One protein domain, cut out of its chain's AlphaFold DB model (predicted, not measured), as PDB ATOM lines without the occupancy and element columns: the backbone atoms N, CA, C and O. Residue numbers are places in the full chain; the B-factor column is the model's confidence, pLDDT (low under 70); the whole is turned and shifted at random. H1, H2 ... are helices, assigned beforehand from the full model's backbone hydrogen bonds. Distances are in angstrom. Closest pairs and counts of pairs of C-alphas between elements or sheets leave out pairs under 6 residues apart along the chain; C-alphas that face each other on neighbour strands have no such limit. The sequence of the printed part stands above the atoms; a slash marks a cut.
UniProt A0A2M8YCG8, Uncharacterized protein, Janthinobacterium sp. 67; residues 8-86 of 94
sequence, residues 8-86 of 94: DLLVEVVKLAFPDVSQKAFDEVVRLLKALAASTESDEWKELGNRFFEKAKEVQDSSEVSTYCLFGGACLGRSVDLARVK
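AT A GLANCE: This is residues 8 to 86 of the 94 residues of an uncharacterized protein of Janthinobacterium sp. 67 (UniProt A0A2M8YCG8). Three helices lie lengthwise in an up-and-down bundle, each running against the one before it: H4, the longest, is packed closely with H3 as a helical hairpin, and H2 runs alongside both more loosely. The short first helix, H1, folds back on residues 26 to 33 of H2, away from H3 and H4. The printed part has 79 residues, with four named helices in the order H1, H2, H3, H4 and no named strand; the class is all helix. It is compact, with a radius of gyration of the C-alphas of 12.4 A, and spans 38 by 27 by 16 A.

HOW THE PARTS SIT: H4, residues 64 to 86, touches H3, residues 42 to 58, at a shallow tilt of 16 degrees, opposite ways; their closest C-alphas, those of Gly 49 and Gly 72, are 4.0 A apart. H2, residues 23 to 38, is close to H4 but not clearly touching, with the closest C-alphas, Val 29 and Phe 71, 7.9 A apart; they run the same way at a shallow tilt of 3 degrees. H2 is also close to H3 but not clearly touching, with the closest C-alphas, Leu 36 and Trp 45, 7.0 A apart; their shallow tilt is 14 degrees, opposite ways. H1, residues 8 to 17, forms a helical hairpin with H2, touching it at residues 26 to 33 alone; the closest C-alphas, Val 11 and Val 30, are 6.3 A apart. Their tilt of 36 degrees is only just steep, and they run opposite ways. H1 is apart from H3 and H4. In H1, H2, H3 and H4 every O i to N i+4 pair is within hydrogen-bond range.

IN THESE COORDINATES: H4 measures 33.5 A from C-alpha 64 to C-alpha 86 at (31.346, -41.439, -6.851). H3 measures 24.9 A, H2 22.6 A and H1 14.3 A, the last beginning at C-alpha 8 at (53.092, -31.936, -19.201).

THE WHOLE: The two C-alphas farthest apart, Asp 61 and Lys 86, are 38.3 A apart. The printed part has no cut, and its three links are tight. Its mean pLDDT is 78.7; residues 8, 10, 33 to 40 and 86 are under 70.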
ATOM      1  N   ASP A   8      51.696 -32.134 -18.832       66.62
ATOM      2  CA  ASP A   8      53.092 -31.936 -19.201       66.62
ATOM      3  C   ASP A   8      54.045 -32.789 -18.349       66.62
ATOM      4  O   ASP A   8      54.975 -33.388 -18.884       66.62
ATOM      5  N   LEU A   9      53.762 -32.956 -17.053       70.00
ATOM      6  CA  LEU A   9      54.562 -33.795 -16.157       70.00
ATOM      7  C   LEU A   9      54.429 -35.285 -16.508       70.00
ATOM      8  O   LEU A   9      55.407 -36.027 -16.489       70.00
ATOM      9  N   LEU A  10      53.217 -35.727 -16.858       68.06
ATOM     10  CA  LEU A  10      52.983 -37.103 -17.307       68.06
ATOM     11  C   LEU A  10      53.676 -37.363 -18.646       68.06
ATOM     12  O   LEU A  10      54.287 -38.414 -18.815       68.06
ATOM     13  N   VAL A  11      53.633 -36.394 -19.563       71.81
ATOM     14  CA  VAL A  11      54.324 -36.440 -20.858       71.81
ATOM     15  C   VAL A  11      55.845 -36.515 -20.681       71.81
ATOM     16  O   VAL A  11      56.495 -37.286 -21.387       71.81
ATOM     17  N   GLU A  12      56.427 -35.781 -19.729       75.50
ATOM     18  CA  GLU A  12      57.858 -35.893 -19.412       75.50
ATOM     19  C   GLU A  12      58.234 -37.261 -18.836       75.50
ATOM     20  O   GLU A  12      59.239 -37.842 -19.251       75.50
ATOM     21  N   VAL A  13      57.408 -37.826 -17.948       71.69
ATOM     22  CA  VAL A  13      57.621 -39.187 -17.426       71.69
ATOM     23  C   VAL A  13      57.609 -40.218 -18.555       71.69
ATOM     24  O   VAL A  13      58.439 -41.123 -18.546       71.69
ATOM     25  N   VAL A  14      56.737 -40.067 -19.559       73.00
ATOM     26  CA  VAL A  14      56.726 -40.958 -20.734       73.00
ATOM     27  C   VAL A  14      58.054 -40.895 -21.485       73.00
ATOM     28  O   VAL A  14      58.616 -41.940 -21.801       73.00
ATOM     29  N   LYS A  15      58.573 -39.686 -21.741       74.69
ATOM     30  CA  LYS A  15      59.854 -39.508 -22.443       74.69
ATOM     31  C   LYS A  15      61.022 -40.133 -21.684       74.69
ATOM     32  O   LYS A  15      61.924 -40.677 -22.307       74.69
ATOM     33  N   LEU A  16      61.010 -40.044 -20.353       77.75
ATOM     34  CA  LEU A  16      62.060 -40.603 -19.500       77.75
ATOM     35  C   LEU A  16      61.970 -42.126 -19.374       77.75
ATOM     36  O   LEU A  16      62.994 -42.801 -19.393       77.75
ATOM     37  N   ALA A  17      60.760 -42.667 -19.229       71.56
ATOM     38  CA  ALA A  17      60.541 -44.099 -19.054       71.56
ATOM     39  C   ALA A  17      60.707 -44.887 -20.360       71.56
ATOM     40  O   ALA A  17      61.082 -46.057 -20.323       71.56
ATOM     41  N   PHE A  18      60.445 -44.249 -21.505       74.69
ATOM     42  CA  PHE A  18      60.488 -44.886 -22.818       74.69
ATOM     43  C   PHE A  18      61.238 -44.010 -23.831       74.69
ATOM     44  O   PHE A  18      60.618 -43.452 -24.737       74.69
ATOM     45  N   PRO A  19      62.569 -43.879 -23.707       72.38
ATOM     46  CA  PRO A  19      63.364 -43.038 -24.605       72.38
ATOM     47  C   PRO A  19      63.344 -43.528 -26.063       72.38
ATOM     48  O   PRO A  19      63.482 -42.722 -26.979       72.38
ATOM     49  N   ASP A  20      63.115 -44.828 -26.271       79.56
ATOM     50  CA  ASP A  20      63.144 -45.485 -27.583       79.56
ATOM     51  C   ASP A  20      61.747 -45.723 -28.182       79.56
ATOM     52  O   ASP A  20      61.598 -46.444 -29.170       79.56
ATOM     53  N   VAL A  21      60.695 -45.158 -27.581       76.94
ATOM     54  CA  VAL A  21      59.340 -45.287 -28.125       76.94
ATOM     55  C   VAL A  21      59.250 -44.580 -29.476       76.94
ATOM     56  O   VAL A  21      59.768 -43.476 -29.661       76.94
ATOM     57  N   SER A  22      58.565 -45.195 -30.441       81.12
ATOM     58  CA  SER A  22      58.354 -44.549 -31.733       81.12
ATOM     59  C   SER A  22      57.583 -43.234 -31.561       81.12
ATOM     60  O   SER A  22      56.670 -43.139 -30.739       81.12
ATOM     61  N   GLN A  23      57.895 -42.216 -32.374       79.38
ATOM     62  CA  GLN A  23      57.186 -40.927 -32.324       79.38
ATOM     63  C   GLN A  23      55.668 -41.109 -32.487       79.38
ATOM     64  O   GLN A  23      54.881 -40.430 -31.836       79.38
ATOM     65  N   LYS A  24      55.250 -42.083 -33.305       78.31
ATOM     66  CA  LYS A  24      53.840 -42.428 -33.509       78.31
ATOM     67  C   LYS A  24      53.178 -42.937 -32.224       78.31
ATOM     68  O   LYS A  24      52.093 -42.472 -31.885       78.31
ATOM     69  N   ALA A  25      53.814 -43.872 -31.517       71.62
ATOM     70  CA  ALA A  25      53.300 -44.373 -30.244       71.62
ATOM     71  C   ALA A  25      53.353 -43.288 -29.154       71.62
ATOM     72  O   ALA A  25      52.415 -43.164 -28.368       71.62
ATOM     73  N   PHE A  26      54.385 -42.438 -29.161       80.44
ATOM     74  CA  PHE A  26      54.483 -41.282 -28.272       80.44
ATOM     75  C   PHE A  26      53.318 -40.304 -28.462       80.44
ATOM     76  O   PHE A  26      52.634 -39.967 -27.498       80.44
ATOM     77  N   ASP A  27      53.048 -39.881 -29.697       80.19
ATOM     78  CA  ASP A  27      51.967 -38.944 -30.008       80.19
ATOM     79  C   ASP A  27      50.599 -39.516 -29.624       80.19
ATOM     80  O   ASP A  27      49.726 -38.796 -29.127       80.19
ATOM     81  N   GLU A  28      50.415 -40.825 -29.803       76.00
ATOM     82  CA  GLU A  28      49.204 -41.518 -29.388       76.00
ATOM     83  C   GLU A  28      49.054 -41.505 -27.860       76.00
ATOM     84  O   GLU A  28      47.996 -41.132 -27.355       76.00
ATOM     85  N   VAL A  29      50.125 -41.782 -27.113       72.75
ATOM     86  CA  VAL A  29      50.145 -41.681 -25.646       72.75
ATOM     87  C   VAL A  29      49.873 -40.251 -25.169       72.75
ATOM     88  O   VAL A  29      49.038 -40.057 -24.287       72.75
ATOM     89  N   VAL A  30      50.494 -39.229 -25.766       76.62
ATOM     90  CA  VAL A  30      50.259 -37.816 -25.413       76.62
ATOM     91  C   VAL A  30      48.809 -37.413 -25.676       76.62
ATOM     92  O   VAL A  30      48.186 -36.752 -24.841       76.62
ATOM     93  N   ARG A  31      48.243 -37.811 -26.823       75.12
ATOM     94  CA  ARG A  31      46.834 -37.543 -27.148       75.12
ATOM     95  C   ARG A  31      45.911 -38.142 -26.092       75.12
ATOM     96  O   ARG A  31      44.926 -37.517 -25.705       75.12
ATOM     97  N   LEU A  32      46.247 -39.336 -25.622       70.06
ATOM     98  CA  LEU A  32      45.479 -40.051 -24.620       70.06
ATOM     99  C   LEU A  32      45.643 -39.424 -23.233       70.06
ATOM    100  O   LEU A  32      44.633 -39.128 -22.615       70.06
ATOM    101  N   LEU A  33      46.850 -39.050 -22.806       69.94
ATOM    102  CA  LEU A  33      47.085 -38.278 -21.573       69.94
ATOM    103  C   LEU A  33      46.322 -36.941 -21.537       69.94
ATOM    104  O   LEU A  33      45.825 -36.536 -20.486       69.94
ATOM    105  N   LYS A  34      46.172 -36.270 -22.684       69.06
ATOM    106  CA  LYS A  34      45.335 -35.064 -22.800       69.06
ATOM    107  C   LYS A  34      43.845 -35.367 -22.641       69.06
ATOM    108  O   LYS A  34      43.160 -34.631 -21.938       69.06
ATOM    109  N   ALA A  35      43.350 -36.443 -23.259       64.25
ATOM    110  CA  ALA A  35      41.965 -36.891 -23.085       64.25
ATOM    111  C   ALA A  35      41.679 -37.284 -21.627       64.25
ATOM    112  O   ALA A  35      40.636 -36.950 -21.071       64.25
ATOM    113  N   LEU A  36      42.661 -37.912 -20.987       63.06
ATOM    114  CA  LEU A  36      42.638 -38.291 -19.588       63.06
ATOM    115  C   LEU A  36      42.498 -37.078 -18.659       63.06
ATOM    116  O   LEU A  36      41.618 -37.052 -17.806       63.06
ATOM    117  N   ALA A  37      43.286 -36.021 -18.852       64.56
ATOM    118  CA  ALA A  37      43.146 -34.811 -18.039       64.56
ATOM    119  C   ALA A  37      41.838 -34.036 -18.268       64.56
ATOM    120  O   ALA A  37      41.480 -33.201 -17.436       64.56
ATOM    121  N   ALA A  38      41.133 -34.297 -19.371       63.34
ATOM    122  CA  ALA A  38      39.862 -33.655 -19.685       63.34
ATOM    123  C   ALA A  38      38.641 -34.377 -19.084       63.34
ATOM    124  O   ALA A  38      37.601 -33.741 -18.924       63.34
ATOM    125  N   SER A  39      38.748 -35.667 -18.732       64.88
ATOM    126  CA  SER A  39      37.604 -36.481 -18.300       64.88
ATOM    127  C   SER A  39      37.586 -36.765 -16.796       64.88
ATOM    128  O   SER A  39      38.546 -37.286 -16.219       64.88
ATOM    129  N   THR A  40      36.448 -36.483 -16.157       68.25
ATOM    130  CA  THR A  40      36.138 -36.873 -14.771       68.25
ATOM    131  C   THR A  40      35.342 -38.181 -14.680       68.25
ATOM    132  O   THR A  40      34.978 -38.601 -13.581       68.25
ATOM    133  N   GLU A  41      35.063 -38.838 -15.809       76.00
ATOM    134  CA  GLU A  41      34.139 -39.971 -15.888       76.00
ATOM    135  C   GLU A  41      34.861 -41.324 -15.845       76.00
ATOM    136  O   GLU A  41      35.617 -41.684 -16.741       76.00
ATOM    137  N   SER A  42      34.589 -42.121 -14.805       78.06
ATOM    138  CA  SER A  42      35.207 -43.440 -14.575       78.06
ATOM    139  C   SER A  42      35.166 -44.390 -15.784       78.06
ATOM    140  O   SER A  42      36.134 -45.118 -16.020       78.06
ATOM    141  N   ASP A  43      34.060 -44.422 -16.529       82.94
ATOM    142  CA  ASP A  43      33.867 -45.387 -17.618       82.94
ATOM    143  C   ASP A  43      34.730 -45.072 -18.843       82.94
ATOM    144  O   ASP A  43      35.274 -45.989 -19.458       82.94
ATOM    145  N   GLU A  44      34.960 -43.792 -19.135       81.12
ATOM    146  CA  GLU A  44      35.840 -43.369 -20.230       81.12
ATOM    147  C   GLU A  44      37.293 -43.783 -19.962       81.12
ATOM    148  O   GLU A  44      37.991 -44.296 -20.839       81.12
ATOM    149  N   TRP A  45      37.732 -43.648 -18.708       80.00
ATOM    150  CA  TRP A  45      39.039 -44.117 -18.252       80.00
ATOM    151  C   TRP A  45      39.180 -45.641 -18.363       80.00
ATOM    152  O   TRP A  45      40.237 -46.146 -18.752       80.00
ATOM    153  N   LYS A  46      38.111 -46.387 -18.062       85.94
ATOM    154  CA  LYS A  46      38.086 -47.847 -18.197       85.94
ATOM    155  C   LYS A  46      38.197 -48.280 -19.653       85.94
ATOM    156  O   LYS A  46      39.004 -49.152 -19.974       85.94
ATOM    157  N   GLU A  47      37.397 -47.674 -20.527       88.25
ATOM    158  CA  GLU A  47      37.408 -47.966 -21.960       88.25
ATOM    159  C   GLU A  47      38.787 -47.690 -22.554       88.25
ATOM    160  O   GLU A  47      39.334 -48.519 -23.284       88.25
ATOM    161  N   LEU A  48      39.397 -46.564 -22.179       83.38
ATOM    162  CA  LEU A  48      40.716 -46.219 -22.672       83.38
ATOM    163  C   LEU A  48      41.801 -47.193 -22.202       83.38
ATOM    164  O   LEU A  48      42.631 -47.616 -23.008       83.38
ATOM    165  N   GLY A  49      41.760 -47.596 -20.931       87.06
ATOM    166  CA  GLY A  49      42.662 -48.616 -20.402       87.06
ATOM    167  C   GLY A  49      42.551 -49.938 -21.160       87.06
ATOM    168  O   GLY A  49      43.564 -50.519 -21.543       87.06
ATOM    169  N   ASN A  50      41.325 -50.371 -21.467       91.50
ATOM    170  CA  ASN A  50      41.095 -51.579 -22.258       91.50
ATOM    171  C   ASN A  50      41.670 -51.457 -23.675       91.50
ATOM    172  O   ASN A  50      42.332 -52.380 -24.139       91.50
ATOM    173  N   ARG A  51      41.490 -50.313 -24.347       88.31
ATOM    174  CA  ARG A  51      42.053 -50.083 -25.692       88.31
ATOM    175  C   ARG A  51      43.578 -50.164 -25.708       88.31
ATOM    176  O   ARG A  51      44.146 -50.660 -26.677       88.31
ATOM    177  N   PHE A  52      44.237 -49.706 -24.646       86.50
ATOM    178  CA  PHE A  52      45.681 -49.869 -24.499       86.50
ATOM    179  C   PHE A  52      46.092 -51.332 -24.338       86.50
ATOM    180  O   PHE A  52      47.045 -51.760 -24.984       86.50
ATOM    181  N   PHE A  53      45.366 -52.120 -23.544       90.50
ATOM    182  CA  PHE A  53      45.647 -53.552 -23.429       90.50
ATOM    183  C   PHE A  53      45.382 -54.320 -24.726       90.50
ATOM    184  O   PHE A  53      46.141 -55.232 -25.040       90.50
ATOM    185  N   GLU A  54      44.366 -53.948 -25.508       93.50
ATOM    186  CA  GLU A  54      44.164 -54.535 -26.839       93.50
ATOM    187  C   GLU A  54      45.338 -54.216 -27.774       93.50
ATOM    188  O   GLU A  54      45.915 -55.133 -28.352       93.50
ATOM    189  N   LYS A  55      45.802 -52.959 -27.822       87.12
ATOM    190  CA  LYS A  55      47.026 -52.604 -28.564       87.12
ATOM    191  C   LYS A  55      48.251 -53.372 -28.074       87.12
ATOM    192  O   LYS A  55      49.045 -53.818 -28.891       87.12
ATOM    193  N   ALA A  56      48.404 -53.565 -26.763       89.00
ATOM    194  CA  ALA A  56      49.506 -54.345 -26.206       89.00
ATOM    195  C   ALA A  56      49.496 -55.799 -26.711       89.00
ATOM    196  O   ALA A  56      50.556 -56.341 -27.006       89.00
ATOM    197  N   LYS A  57      48.314 -56.416 -26.864       92.38
ATOM    198  CA  LYS A  57      48.181 -57.748 -27.479       92.38
ATOM    199  C   LYS A  57      48.549 -57.724 -28.962       92.38
ATOM    200  O   LYS A  57      49.225 -58.633 -29.430       92.38
ATOM    201  N   GLU A  58      48.132 -56.691 -29.695       92.69
ATOM    202  CA  GLU A  58      48.474 -56.522 -31.115       92.69
ATOM    203  C   GLU A  58      49.988 -56.373 -31.335       92.69
ATOM    204  O   GLU A  58      50.514 -56.871 -32.329       92.69
ATOM    205  N   VAL A  59      50.693 -55.719 -30.405       86.81
ATOM    206  CA  VAL A  59      52.147 -55.492 -30.471       86.81
ATOM    207  C   VAL A  59      52.946 -56.372 -29.504       86.81
ATOM    208  O   VAL A  59      54.036 -55.985 -29.090       86.81
ATOM    209  N   GLN A  60      52.432 -57.546 -29.133       86.38
ATOM    210  CA  GLN A  60      52.997 -58.392 -28.067       86.38
ATOM    211  C   GLN A  60      54.489 -58.748 -28.232       86.38
ATOM    212  O   GLN A  60      55.181 -58.944 -27.236       86.38
ATOM    213  N   ASP A  61      54.991 -58.789 -29.469       88.81
ATOM    214  CA  ASP A  61      56.388 -59.109 -29.797       88.81
ATOM    215  C   ASP A  61      57.280 -57.853 -29.946       88.81
ATOM    216  O   ASP A  61      58.454 -57.945 -30.302       88.81
ATOM    217  N   SER A  62      56.725 -56.664 -29.691       84.75
ATOM    218  CA  SER A  62      57.403 -55.365 -29.763       84.75
ATOM    219  C   SER A  62      57.830 -54.881 -28.378       84.75
ATOM    220  O   SER A  62      57.148 -55.110 -27.380       84.75
ATOM    221  N   SER A  63      58.909 -54.097 -28.314       81.69
ATOM    222  CA  SER A  63      59.304 -53.369 -27.098       81.69
ATOM    223  C   SER A  63      58.211 -52.411 -26.595       81.69
ATOM    224  O   SER A  63      58.135 -52.118 -25.398       81.69
ATOM    225  N   GLU A  64      57.311 -51.986 -27.486       79.19
ATOM    226  CA  GLU A  64      56.175 -51.106 -27.191       79.19
ATOM    227  C   GLU A  64      55.095 -51.765 -26.309       79.19
ATOM    228  O   GLU A  64      54.264 -51.058 -25.735       79.19
ATOM    229  N   VAL A  65      55.107 -53.097 -26.138       86.62
ATOM    230  CA  VAL A  65      54.132 -53.813 -25.291       86.62
ATOM    231  C   VAL A  65      54.127 -53.286 -23.853       86.62
ATOM    232  O   VAL A  65      53.071 -53.077 -23.255       86.62
ATOM    233  N   SER A  66      55.314 -53.009 -23.309       83.25
ATOM    234  CA  SER A  66      55.497 -52.509 -21.943       83.25
ATOM    235  C   SER A  66      54.906 -51.109 -21.763       83.25
ATOM    236  O   SER A  66      54.224 -50.848 -20.769       83.25
ATOM    237  N   THR A  67      55.084 -50.250 -22.768       81.12
ATOM    238  CA  THR A  67      54.502 -48.911 -22.851       81.12
ATOM    239  C   THR A  67      52.982 -48.991 -22.783       81.12
ATOM    240  O   THR A  67      52.366 -48.397 -21.899       81.12
ATOM    241  N   TYR A  68      52.362 -49.778 -23.664       82.19
ATOM    242  CA  TYR A  68      50.906 -49.900 -23.696       82.19
ATOM    243  C   TYR A  68      50.333 -50.525 -22.417       82.19
ATOM    244  O   TYR A  68      49.326 -50.035 -21.904       82.19
ATOM    245  N   CYS A  69      50.992 -51.533 -21.839       85.81
ATOM    246  CA  CYS A  69      50.588 -52.117 -20.557       85.81
ATOM    247  C   CYS A  69      50.646 -51.109 -19.399       85.81
ATOM    248  O   CYS A  69      49.723 -51.069 -18.582       85.81
ATOM    249  N   LEU A  70      51.691 -50.273 -19.330       82.62
ATOM    250  CA  LEU A  70      51.813 -49.232 -18.305       82.62
ATOM    251  C   LEU A  70      50.627 -48.258 -18.372       82.62
ATOM    252  O   LEU A  70      49.981 -47.990 -17.356       82.62
ATOM    253  N   PHE A  71      50.308 -47.756 -19.569       78.25
ATOM    254  CA  PHE A  71      49.201 -46.812 -19.742       78.25
ATOM    255  C   PHE A  71      47.840 -47.461 -19.526       78.25
ATOM    256  O   PHE A  71      46.983 -46.852 -18.884       78.25
ATOM    257  N   GLY A  72      47.654 -48.704 -19.976       85.88
ATOM    258  CA  GLY A  72      46.463 -49.493 -19.668       85.88
ATOM    259  C   GLY A  72      46.224 -49.582 -18.159       85.88
ATOM    260  O   GLY A  72      45.139 -49.250 -17.677       85.88
ATOM    261  N   GLY A  73      47.266 -49.931 -17.400       84.38
ATOM    262  CA  GLY A  73      47.219 -50.005 -15.939       84.38
ATOM    263  C   GLY A  73      46.908 -48.663 -15.272       84.38
ATOM    264  O   GLY A  73      46.028 -48.597 -14.412       84.38
ATOM    265  N   ALA A  74      47.570 -47.581 -15.693       81.62
ATOM    266  CA  ALA A  74      47.321 -46.239 -15.162       81.62
ATOM    267  C   ALA A  74      45.870 -45.783 -15.399       81.62
ATOM    268  O   ALA A  74      45.237 -45.223 -14.499       81.62
ATOM    269  N   CYS A  75      45.317 -46.080 -16.580       81.69
ATOM    270  CA  CYS A  75      43.940 -45.732 -16.917       81.69
ATOM    271  C   CYS A  75      42.925 -46.476 -16.038       81.69
ATOM    272  O   CYS A  75      42.010 -45.864 -15.483       81.69
ATOM    273  N   LEU A  76      43.111 -47.788 -15.857       83.88
ATOM    274  CA  LEU A  76      42.247 -48.591 -14.990       83.88
ATOM    275  C   LEU A  76      42.354 -48.169 -13.521       83.88
ATOM    276  O   LEU A  76      41.333 -48.072 -12.840       83.88
ATOM    277  N   GLY A  77      43.563 -47.869 -13.038       82.44
ATOM    278  CA  GLY A  77      43.775 -47.359 -11.683       82.44
ATOM    279  C   GLY A  77      42.977 -46.082 -11.417       82.44
ATOM    280  O   GLY A  77      42.311 -45.966 -10.386       82.44
ATOM    281  N   ARG A  78      42.963 -45.154 -12.379       77.38
ATOM    282  CA  ARG A  78      42.184 -43.918 -12.274       77.38
ATOM    283  C   ARG A  78      40.680 -44.132 -12.423       77.38
ATOM    284  O   ARG A  78      39.919 -43.491 -11.706       77.38
ATOM    285  N   SER A  79      40.246 -45.039 -13.296       83.12
ATOM    286  CA  SER A  79      38.836 -45.444 -13.377       83.12
ATOM    287  C   SER A  79      38.324 -45.896 -12.003       83.12
ATOM    288  O   SER A  79      37.323 -45.381 -11.507       83.12
ATOM    289  N   VAL A  80      39.078 -46.771 -11.326       82.44
ATOM    290  CA  VAL A  80      38.747 -47.245  -9.973       82.44
ATOM    291  C   VAL A  80      38.719 -46.102  -8.957       82.44
ATOM    292  O   VAL A  80      37.810 -46.048  -8.130       82.44
ATOM    293  N   ASP A  81      39.687 -45.189  -9.006       78.81
ATOM    294  CA  ASP A  81      39.736 -44.017  -8.124       78.81
ATOM    295  C   ASP A  81      38.502 -43.110  -8.298       78.81
ATOM    296  O   ASP A  81      37.816 -42.791  -7.327       78.81
ATOM    297  N   LEU A  82      38.128 -42.788  -9.540       75.50
ATOM    298  CA  LEU A  82      36.935 -41.991  -9.849       75.50
ATOM    299  C   LEU A  82      35.637 -42.702  -9.441       75.50
ATOM    300  O   LEU A  82      34.731 -42.070  -8.893       75.50
ATOM    301  N   ALA A  83      35.545 -44.016  -9.660       79.75
ATOM    302  CA  ALA A  83      34.407 -44.819  -9.222       79.75
ATOM    303  C   ALA A  83      34.253 -44.809  -7.693       79.75
ATOM    304  O   ALA A  83      33.131 -44.735  -7.193       79.75
ATOM    305  N   ARG A  84      35.369 -44.833  -6.949       76.62
ATOM    306  CA  ARG A  84      35.372 -44.718  -5.480       76.62
ATOM    307  C   ARG A  84      34.909 -43.345  -5.011       76.62
ATOM    308  O   ARG A  84      34.127 -43.268  -4.074       76.62
ATOM    309  N   VAL A  85      35.339 -42.271  -5.670       70.81
ATOM    310  CA  VAL A  85      34.871 -40.913  -5.341       70.81
ATOM    311  C   VAL A  85      33.360 -40.773  -5.570       70.81
ATOM    312  O   VAL A  85      32.690 -40.129  -4.769       70.81
ATOM    313  N   LYS A  86      32.802 -41.412  -6.610       60.38
ATOM    314  CA  LYS A  86      31.346 -41.439  -6.851       60.38
ATOM    315  C   LYS A  86      30.564 -42.288  -5.840       60.38
ATOM    316  O   LYS A  86      29.387 -42.016  -5.625       60.38
TER     317      LYS A  86